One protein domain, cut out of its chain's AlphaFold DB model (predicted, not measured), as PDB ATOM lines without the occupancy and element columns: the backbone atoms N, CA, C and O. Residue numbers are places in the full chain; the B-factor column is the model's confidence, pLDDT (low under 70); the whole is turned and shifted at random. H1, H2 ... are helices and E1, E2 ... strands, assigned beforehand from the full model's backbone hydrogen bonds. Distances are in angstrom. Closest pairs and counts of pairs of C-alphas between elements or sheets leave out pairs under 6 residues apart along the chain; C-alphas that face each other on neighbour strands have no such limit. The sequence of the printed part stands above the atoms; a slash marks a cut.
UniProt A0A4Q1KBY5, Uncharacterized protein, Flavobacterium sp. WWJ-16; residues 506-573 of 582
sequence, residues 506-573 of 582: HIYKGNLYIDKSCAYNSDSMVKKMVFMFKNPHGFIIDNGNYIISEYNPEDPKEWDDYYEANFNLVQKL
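This is residues 506 to 573 of the 582 residues of an uncharacterized protein of Flavobacterium sp. WWJ-16 (UniProt A0A4Q1KBY5). A small twisted sheet of four strands stands between two helices, H1 over one face and H2 over the other, and a long loop, residues 534 to 545, leads from H1 to edge strand E3. The 68 printed residues, class mixed, hold E1 E2 H1 E3 H2 E4 along the chain; the mixed sheet runs E3 E1 E2 E4. The whole is only just compact, close to loose: radius of gyration of the C-alphas 12.9 A, spans 36 by 28 by 16 A.

Look first at the antiparallel hairpin of E1, residues 506 to 508, and E2, residues 511 to 515: N 506 and O 513 are 2.9 A apart. E4, residues 567 to 572, is antiparallel to E2, with N 514 and O 568 2.9 A apart. E3, residues 546 to 548, is parallel to E1, with N 507 and O 547 2.7 A apart. H1, residues 523 to 533, has a height over the sheet of 9.7 A; H2, residues 556 to 566, on the opposite face, 10.2 A. E3, H2, E4 form a split strand-helix-strand unit, two strands of one sheet joined through a helix, with E1 and E2 between them in the sheet, its crossover right-handed. Every O i to N i+4 pair is within hydrogen-bond range in H2, 6 of 7 in H1.

Find C-alpha 506 at (43.007, -17.504, 17.606), where E1 begins; E4 ends at C-alpha 572, (32.677, -16.931, 12.009). H1 spans 15.8 A, H2 15.6 A, E4 13.9 A.

The two farthest C-alphas, of His 537 and Glu 558, are 37.1 A apart. The printed part has no cut; H1 to E3 is a long link. Residues 519 to 522 have pLDDT under 70.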
ATOM      1  N   HIS A 506      43.747 -17.280  16.378       89.06
ATOM      2  CA  HIS A 506      43.007 -17.504  17.606       89.06
ATOM      3  C   HIS A 506      41.561 -17.865  17.283       89.06
ATOM      4  O   HIS A 506      40.970 -17.338  16.342       89.06
ATOM      5  N   ILE A 507      40.981 -18.762  18.070       89.69
ATOM      6  CA  ILE A 507      39.566 -19.100  18.018       89.69
ATOM      7  C   ILE A 507      38.942 -18.664  19.334       89.69
ATOM      8  O   ILE A 507      39.274 -19.202  20.388       89.69
ATOM      9  N   TYR A 508      38.034 -17.698  19.260       90.56
ATOM     10  CA  TYR A 508      37.354 -17.125  20.417       90.56
ATOM     11  C   TYR A 508      35.872 -16.937  20.096       90.56
ATOM     12  O   TYR A 508      35.526 -16.448  19.022       90.56
ATOM     13  N   LYS A 509      34.974 -17.413  20.971       89.56
ATOM     14  CA  LYS A 509      33.506 -17.414  20.755       89.56
ATOM     15  C   LYS A 509      33.065 -17.987  19.391       89.56
ATOM     16  O   LYS A 509      32.106 -17.530  18.763       89.56
ATOM     17  N   GLY A 510      33.791 -18.993  18.899       88.50
ATOM     18  CA  GLY A 510      33.540 -19.612  17.593       88.50
ATOM     19  C   GLY A 510      33.893 -18.734  16.383       88.50
ATOM     20  O   GLY A 510      33.517 -19.076  15.263       88.50
ATOM     21  N   ASN A 511      34.605 -17.623  16.577       92.56
ATOM     22  CA  ASN A 511      35.196 -16.799  15.523       92.56
ATOM     23  C   ASN A 511      36.674 -17.146  15.343       92.56
ATOM     24  O   ASN A 511      37.370 -17.391  16.324       92.56
ATOM     25  N   LEU A 512      37.151 -17.117  14.099       91.56
ATOM     26  CA  LEU A 512      38.571 -17.148  13.767       91.56
ATOM     27  C   LEU A 512      39.112 -15.721  13.718       91.56
ATOM     28  O   LEU A 512      38.596 -14.895  12.965       91.56
ATOM     29  N   TYR A 513      40.181 -15.472  14.455       91.44
ATOM     30  CA  TYR A 513      40.906 -14.215  14.532       91.44
ATOM     31  C   TYR A 513      42.352 -14.399  14.075       91.44
ATOM     32  O   TYR A 513      42.904 -15.496  14.193       91.44
ATOM     33  N   ILE A 514      42.965 -13.323  13.585       89.31
ATOM     34  CA  ILE A 514      44.404 -13.238  13.325       89.31
ATOM     35  C   ILE A 514      45.015 -12.069  14.102       89.31
ATOM     36  O   ILE A 514      44.454 -10.974  14.100       89.31
ATOM     37  N   ASP A 515      46.142 -12.291  14.778       86.62
ATOM     38  CA  ASP A 515      46.867 -11.247  15.517       86.62
ATOM     39  C   ASP A 515      47.287 -10.118  14.555       86.62
ATOM     40  O   ASP A 515      47.877 -10.376  13.502       86.62
ATOM     41  N   LYS A 516      46.991  -8.858  14.904       82.75
ATOM     42  CA  LYS A 516      47.319  -7.678  14.076       82.75
ATOM     43  C   LYS A 516      48.821  -7.509  13.833       82.75
ATOM     44  O   LYS A 516      49.209  -6.871  12.857       82.75
ATOM     45  N   SER A 517      49.663  -8.058  14.705       75.88
ATOM     46  CA  SER A 517      51.123  -8.037  14.577       75.88
ATOM     47  C   SER A 517      51.675  -9.131  13.656       75.88
ATOM     48  O   SER A 517      52.827  -9.037  13.216       75.88
ATOM     49  N   CYS A 518      50.860 -10.128  13.299       74.50
ATOM     50  CA  CYS A 518      51.231 -11.150  12.333       74.50
ATOM     51  C   CYS A 518      51.036 -10.643  10.898       74.50
ATOM     52  O   CYS A 518      49.918 -10.431  10.436       74.50
ATOM     53  N   ALA A 519      52.125 -10.556  10.131       58.69
ATOM     54  CA  ALA A 519      52.089 -10.290   8.686       58.69
ATOM     55  C   ALA A 519      51.692 -11.539   7.859       58.69
ATOM     56  O   ALA A 519      52.102 -11.697   6.709       58.69
ATOM     57  N   TYR A 520      50.947 -12.471   8.459       58.94
ATOM     58  CA  TYR A 520      50.760 -13.819   7.934       58.94
ATOM     59  C   TYR A 520      49.470 -13.916   7.118       58.94
ATOM     60  O   TYR A 520      48.378 -13.992   7.669       58.94
ATOM     61  N   ASN A 521      49.585 -13.953   5.791       53.34
ATOM     62  CA  ASN A 521      48.437 -14.126   4.906       53.34
ATOM     63  C   ASN A 521      48.555 -15.466   4.169       53.34
ATOM     64  O   ASN A 521      49.210 -15.559   3.133       53.34
ATOM     65  N   SER A 522      47.958 -16.533   4.713       65.62
ATOM     66  CA  SER A 522      47.847 -17.799   3.981       65.62
ATOM     67  C   SER A 522      46.395 -18.265   3.927       65.62
ATOM     68  O   SER A 522      45.905 -18.957   4.826       65.62
ATOM     69  N   ASP A 523      45.724 -17.931   2.827       78.44
ATOM     70  CA  ASP A 523      44.393 -18.437   2.472       78.44
ATOM     71  C   ASP A 523      44.269 -19.957   2.650       78.44
ATOM     72  O   ASP A 523      43.207 -20.467   3.003       78.44
ATOM     73  N   SER A 524      45.350 -20.704   2.403       78.75
ATOM     74  CA  SER A 524      45.401 -22.159   2.571       78.75
ATOM     75  C   SER A 524      45.156 -22.602   4.015       78.75
ATOM     76  O   SER A 524      44.393 -23.543   4.241       78.75
ATOM     77  N   MET A 525      45.764 -21.932   4.996       80.88
ATOM     78  CA  MET A 525      45.621 -22.278   6.411       80.88
ATOM     79  C   MET A 525      44.239 -21.900   6.934       80.88
ATOM     80  O   MET A 525      43.594 -22.715   7.590       80.88
ATOM     81  N   VAL A 526      43.729 -20.730   6.538       85.69
ATOM     82  CA  VAL A 526      42.349 -20.326   6.838       85.69
ATOM     83  C   VAL A 526      41.361 -21.349   6.272       85.69
ATOM     84  O   VAL A 526      40.486 -21.820   6.992       85.69
ATOM     85  N   LYS A 527      41.532 -21.783   5.014       87.75
ATOM     86  CA  LYS A 527      40.692 -22.831   4.404       87.75
ATOM     87  C   LYS A 527      40.754 -24.152   5.174       87.75
ATOM     88  O   LYS A 527      39.711 -24.773   5.366       87.75
ATOM     89  N   LYS A 528      41.939 -24.571   5.632       88.12
ATOM     90  CA  LYS A 528      42.118 -25.770   6.471       88.12
ATOM     91  C   LYS A 528      41.374 -25.650   7.804       88.12
ATOM     92  O   LYS A 528      40.631 -26.563   8.158       88.12
ATOM     93  N   MET A 529      41.516 -24.520   8.498       87.00
ATOM     94  CA  MET A 529      40.821 -24.254   9.762       87.00
ATOM     95  C   MET A 529      39.303 -24.250   9.563       87.00
ATOM     96  O   MET A 529      38.603 -25.000  10.232       87.00
ATOM     97  N   VAL A 530      38.781 -23.517   8.576       88.12
ATOM     98  CA  VAL A 530      37.340 -23.513   8.249       88.12
ATOM     99  C   VAL A 530      36.825 -24.908   7.939       88.12
ATOM    100  O   VAL A 530      35.753 -25.297   8.407       88.12
ATOM    101  N   PHE A 531      37.579 -25.663   7.141       89.62
ATOM    102  CA  PHE A 531      37.196 -27.008   6.748       89.62
ATOM    103  C   PHE A 531      36.994 -27.914   7.963       89.62
ATOM    104  O   PHE A 531      36.053 -28.695   7.959       89.62
ATOM    105  N   MET A 532      37.803 -27.791   9.020       85.81
ATOM    106  CA  MET A 532      37.615 -28.596  10.232       85.81
ATOM    107  C   MET A 532      36.279 -28.360  10.928       85.81
ATOM    108  O   MET A 532      35.646 -29.319  11.360       85.81
ATOM    109  N   PHE A 533      35.851 -27.102  11.022       83.38
ATOM    110  CA  PHE A 533      34.574 -26.742  11.640       83.38
ATOM    111  C   PHE A 533      33.392 -27.138  10.750       83.38
ATOM    112  O   PHE A 533      32.300 -27.416  11.237       83.38
ATOM    113  N   LYS A 534      33.625 -27.230   9.436       84.75
ATOM    114  CA  LYS A 534      32.652 -27.658   8.424       84.75
ATOM    115  C   LYS A 534      33.089 -28.967   7.767       84.75
ATOM    116  O   LYS A 534      33.174 -29.053   6.542       84.75
ATOM    117  N   ASN A 535      33.360 -29.981   8.588       87.81
ATOM    118  CA  ASN A 535      33.877 -31.282   8.166       87.81
ATOM    119  C   ASN A 535      32.783 -32.372   8.189       87.81
ATOM    120  O   ASN A 535      32.783 -33.236   9.070       87.81
ATOM    121  N   PRO A 536      31.840 -32.387   7.224       81.69
ATOM    122  CA  PRO A 536      30.655 -33.255   7.260       81.69
ATOM    123  C   PRO A 536      30.976 -34.754   7.166       81.69
ATOM    124  O   PRO A 536      30.096 -35.600   7.325       81.69
ATOM    125  N   HIS A 537      32.224 -35.095   6.856       90.81
ATOM    126  CA  HIS A 537      32.673 -36.459   6.603       90.81
ATOM    127  C   HIS A 537      33.732 -36.928   7.609       90.81
ATOM    128  O   HIS A 537      34.204 -38.060   7.509       90.81
ATOM    129  N   GLY A 538      34.076 -36.102   8.603       89.62
ATOM    130  CA  GLY A 538      35.023 -36.461   9.658       89.62
ATOM    131  C   GLY A 538      36.424 -36.779   9.133       89.62
ATOM    132  O   GLY A 538      37.053 -37.720   9.609       89.62
ATOM    133  N   PHE A 539      36.891 -36.051   8.116       93.62
ATOM    134  CA  PHE A 539      38.275 -36.124   7.643       93.62
ATOM    135  C   PHE A 539      39.255 -35.612   8.701       93.62
ATOM    136  O   PHE A 539      38.936 -34.728   9.488       93.62
ATOM    137  N   ILE A 540      40.471 -36.129   8.695       92.00
ATOM    138  CA  ILE A 540      41.531 -35.717   9.605       92.00
ATOM    139  C   ILE A 540      42.576 -34.947   8.797       92.00
ATOM    140  O   ILE A 540      43.375 -35.552   8.092       92.00
ATOM    141  N   ILE A 541      42.564 -33.620   8.880       89.50
ATOM    142  CA  ILE A 541      43.451 -32.738   8.106       89.50
ATOM    143  C   ILE A 541      44.442 -32.072   9.056       89.50
ATOM    144  O   ILE A 541      44.057 -31.687  10.161       89.50
ATOM    145  N   ASP A 542      45.701 -31.921   8.645       84.25
ATOM    146  CA  ASP A 542      46.632 -31.056   9.368       84.25
ATOM    147  C   ASP A 542      46.191 -29.588   9.261       84.25
ATOM    148  O   ASP A 542      46.123 -29.007   8.172       84.25
ATOM    149  N   ASN A 543      45.875 -29.001  10.407       74.88
ATOM    150  CA  ASN A 543      45.154 -27.744  10.580       74.88
ATOM    151  C   ASN A 543      46.029 -26.566  11.029       74.88
ATOM    152  O   ASN A 543      45.507 -25.480  11.277       74.88
ATOM    153  N   GLY A 544      47.348 -26.761  11.077       70.56
ATOM    154  CA  GLY A 544      48.302 -25.714  11.432       70.56
ATOM    155  C   GLY A 544      48.321 -25.383  12.927       70.56
ATOM    156  O   GLY A 544      48.076 -26.250  13.768       70.56
ATOM    157  N   ASN A 545      48.685 -24.139  13.246       73.88
ATOM    158  CA  ASN A 545      48.830 -23.642  14.614       73.88
ATOM    159  C   ASN A 545      47.743 -22.597  14.908       73.88
ATOM    160  O   ASN A 545      47.684 -21.571  14.228       73.88
ATOM    161  N   TYR A 546      46.890 -22.867  15.895       81.00
ATOM    162  CA  TYR A 546      45.939 -21.905  16.449       81.00
ATOM    163  C   TYR A 546      45.769 -22.123  17.951       81.00
ATOM    164  O   TYR A 546      45.955 -23.234  18.451       81.00
ATOM    165  N   ILE A 547      45.364 -21.065  18.649       81.19
ATOM    166  CA  ILE A 547      44.966 -21.106  20.058       81.19
ATOM    167  C   ILE A 547      43.439 -21.068  20.131       81.19
ATOM    168  O   ILE A 547      42.810 -20.259  19.457       81.19
ATOM    169  N   ILE A 548      42.829 -21.933  20.941       83.31
ATOM    170  CA  ILE A 548      41.438 -21.745  21.373       83.31
ATOM    171  C   ILE A 548      41.508 -20.983  22.687       83.31
ATOM    172  O   ILE A 548      42.069 -21.496  23.653       83.31
ATOM    173  N   SER A 549      40.993 -19.757  22.713       83.00
ATOM    174  CA  SER A 549      40.919 -18.998  23.958       83.00
ATOM    175  C   SER A 549      39.683 -19.390  24.739       83.00
ATOM    176  O   SER A 549      38.579 -19.436  24.192       83.00
ATOM    177  N   GLU A 550      39.892 -19.635  26.027       75.06
ATOM    178  CA  GLU A 550      38.817 -19.835  26.982       75.06
ATOM    179  C   GLU A 550      37.926 -18.595  27.020       75.06
ATOM    180  O   GLU A 550      38.386 -17.451  26.957       75.06
ATOM    181  N   TYR A 551      36.621 -18.830  27.078       78.06
ATOM    182  CA  TYR A 551      35.676 -17.767  27.346       78.06
ATOM    183  C   TYR A 551      35.627 -17.530  28.853       78.06
ATOM    184  O   TYR A 551      35.297 -18.455  29.590       78.06
ATOM    185  N   ASN A 552      35.916 -16.304  29.299       77.19
ATOM    186  CA  ASN A 552      35.657 -15.892  30.672       77.19
ATOM    187  C   ASN A 552      34.201 -15.397  30.792       77.19
ATOM    188  O   ASN A 552      33.901 -14.300  30.314       77.19
ATOM    189  N   PRO A 553      33.281 -16.175  31.394       77.94
ATOM    190  CA  PRO A 553      31.903 -15.735  31.583       77.94
ATOM    191  C   PRO A 553      31.760 -14.636  32.641       77.94
ATOM    192  O   PRO A 553      30.746 -13.944  32.627       77.94
ATOM    193  N   GLU A 554      32.730 -14.495  33.547       83.69
ATOM    194  CA  GLU A 554      32.673 -13.554  34.670       83.69
ATOM    195  C   GLU A 554      33.029 -12.128  34.240       83.69
ATOM    196  O   GLU A 554      32.422 -11.175  34.723       83.69
ATOM    197  N   ASP A 555      33.947 -11.990  33.279       84.50
ATOM    198  CA  ASP A 555      34.270 -10.717  32.632       84.50
ATOM    199  C   ASP A 555      34.363 -10.873  31.102       84.50
ATOM    200  O   ASP A 555      35.450 -10.982  30.523       84.50
ATOM    201  N   PRO A 556      33.213 -10.925  30.410       86.75
ATOM    202  CA  PRO A 556      33.200 -11.087  28.964       86.75
ATOM    203  C   PRO A 556      33.695  -9.841  28.229       86.75
ATOM    204  O   PRO A 556      34.204  -9.967  27.115       86.75
ATOM    205  N   LYS A 557      33.541  -8.656  28.833       90.88
ATOM    206  CA  LYS A 557      33.846  -7.380  28.187       90.88
ATOM    207  C   LYS A 557      35.348  -7.174  28.063       90.88
ATOM    208  O   LYS A 557      35.802  -6.811  26.986       90.88
ATOM    209  N   GLU A 558      36.112  -7.455  29.118       87.94
ATOM    210  CA  GLU A 558      37.576  -7.352  29.080       87.94
ATOM    211  C   GLU A 558      38.169  -8.169  27.920       87.94
ATOM    212  O   GLU A 558      39.012  -7.685  27.162       87.94
ATOM    213  N   TRP A 559      37.690  -9.402  27.745       86.50
ATOM    214  CA  TRP A 559      38.155 -10.286  26.679       86.50
ATOM    215  C   TRP A 559      37.701  -9.835  25.289       86.50
ATOM    216  O   TRP A 559      38.486  -9.919  24.344       86.50
ATOM    217  N   ASP A 560      36.465  -9.354  25.151       90.75
ATOM    218  CA  ASP A 560      35.973  -8.795  23.889       90.75
ATOM    219  C   ASP A 560      36.803  -7.569  23.472       90.75
ATOM    220  O   ASP A 560      37.308  -7.529  22.346       90.75
ATOM    221  N   ASP A 561      37.041  -6.638  24.402       91.00
ATOM    222  CA  ASP A 561      37.859  -5.437  24.191       91.00
ATOM    223  C   ASP A 561      39.314  -5.817  23.840       91.00
ATOM    224  O   ASP A 561      39.921  -5.243  22.928       91.00
ATOM    225  N   TYR A 562      39.880  -6.835  24.504       89.69
ATOM    226  CA  TYR A 562      41.208  -7.371  24.185       89.69
ATOM    227  C   TYR A 562      41.285  -7.899  22.747       89.69
ATOM    228  O   TYR A 562      42.241  -7.591  22.021       89.69
ATOM    229  N   TYR A 563      40.292  -8.679  22.316       91.69
ATOM    230  CA  TYR A 563      40.257  -9.237  20.968       91.69
ATOM    231  C   TYR A 563      40.064  -8.157  19.903       91.69
ATOM    232  O   TYR A 563      40.760  -8.179  18.886       91.69
ATOM    233  N   GLU A 564      39.193  -7.178  20.144       91.62
ATOM    234  CA  GLU A 564      38.994  -6.039  19.245       91.62
ATOM    235  C   GLU A 564      40.269  -5.192  19.101       91.62
ATOM    236  O   GLU A 564      40.654  -4.804  17.989       91.62
ATOM    237  N   ALA A 565      40.981  -4.950  20.203       87.88
ATOM    238  CA  ALA A 565      42.210  -4.168  20.201       87.88
ATOM    239  C   ALA A 565      43.359  -4.882  19.471       87.88
ATOM    240  O   ALA A 565      44.055  -4.252  18.667       87.88
ATOM    241  N   ASN A 566      43.536  -6.189  19.686       84.56
ATOM    242  CA  ASN A 566      44.755  -6.907  19.291       84.56
ATOM    243  C   ASN A 566      44.612  -7.785  18.038       84.56
ATOM    244  O   ASN A 566      45.622  -8.121  17.418       84.56
ATOM    245  N   PHE A 567      43.391  -8.126  17.618       91.31
ATOM    246  CA  PHE A 567      43.161  -9.094  16.545       91.31
ATOM    247  C   PHE A 567      42.228  -8.563  15.456       91.31
ATOM    248  O   PHE A 567      41.378  -7.707  15.684       91.31
ATOM    249  N   ASN A 568      42.380  -9.095  14.246       90.81
ATOM    250  CA  ASN A 568      41.438  -8.903  13.150       90.81
ATOM    251  C   ASN A 568      40.530 -10.129  13.049       90.81
ATOM    252  O   ASN A 568      41.010 -11.264  12.995       90.81
ATOM    253  N   LEU A 569      39.216  -9.909  12.987       92.88
ATOM    254  CA  LEU A 569      38.263 -10.974  12.693       92.88
ATOM    255  C   LEU A 569      38.495 -11.485  11.266       92.88
ATOM    256  O   LEU A 569      38.435 -10.719  10.309       92.88
ATOM    257  N   VAL A 570      38.720 -12.790  11.129       91.25
ATOM    258  CA  VAL A 570      38.834 -13.461   9.830       91.25
ATOM    259  C   VAL A 570      37.455 -13.918   9.368       91.25
ATOM    260  O   VAL A 570      37.023 -13.553   8.280       91.25
ATOM    261  N   GLN A 571      36.759 -14.728  10.180       91.88
ATOM    262  CA  GLN A 571      35.380 -15.167   9.917       91.88
ATOM    263  C   GLN A 571      34.751 -15.898  11.114       91.88
ATOM    264  O   GLN A 571      35.455 -16.436  11.965       91.88
ATOM    265  N   LYS A 572      33.419 -16.030  11.112       92.50
ATOM    266  CA  LYS A 572      32.677 -16.931  12.009       92.50
ATOM    267  C   LYS A 572      32.857 -18.394  11.581       92.50
ATOM    268  O   LYS A 572      32.582 -18.745  10.431       92.50
ATOM    269  N   LEU A 573      33.298 -19.255  12.498       90.00
ATOM    270  CA  LEU A 573      33.461 -20.698  12.274       90.00
ATOM    271  C   LEU A 573      32.235 -21.497  12.728       90.00
ATOM    272  O   LEU A 573      31.795 -22.396  12.010       90.00
TER     273      LEU A 573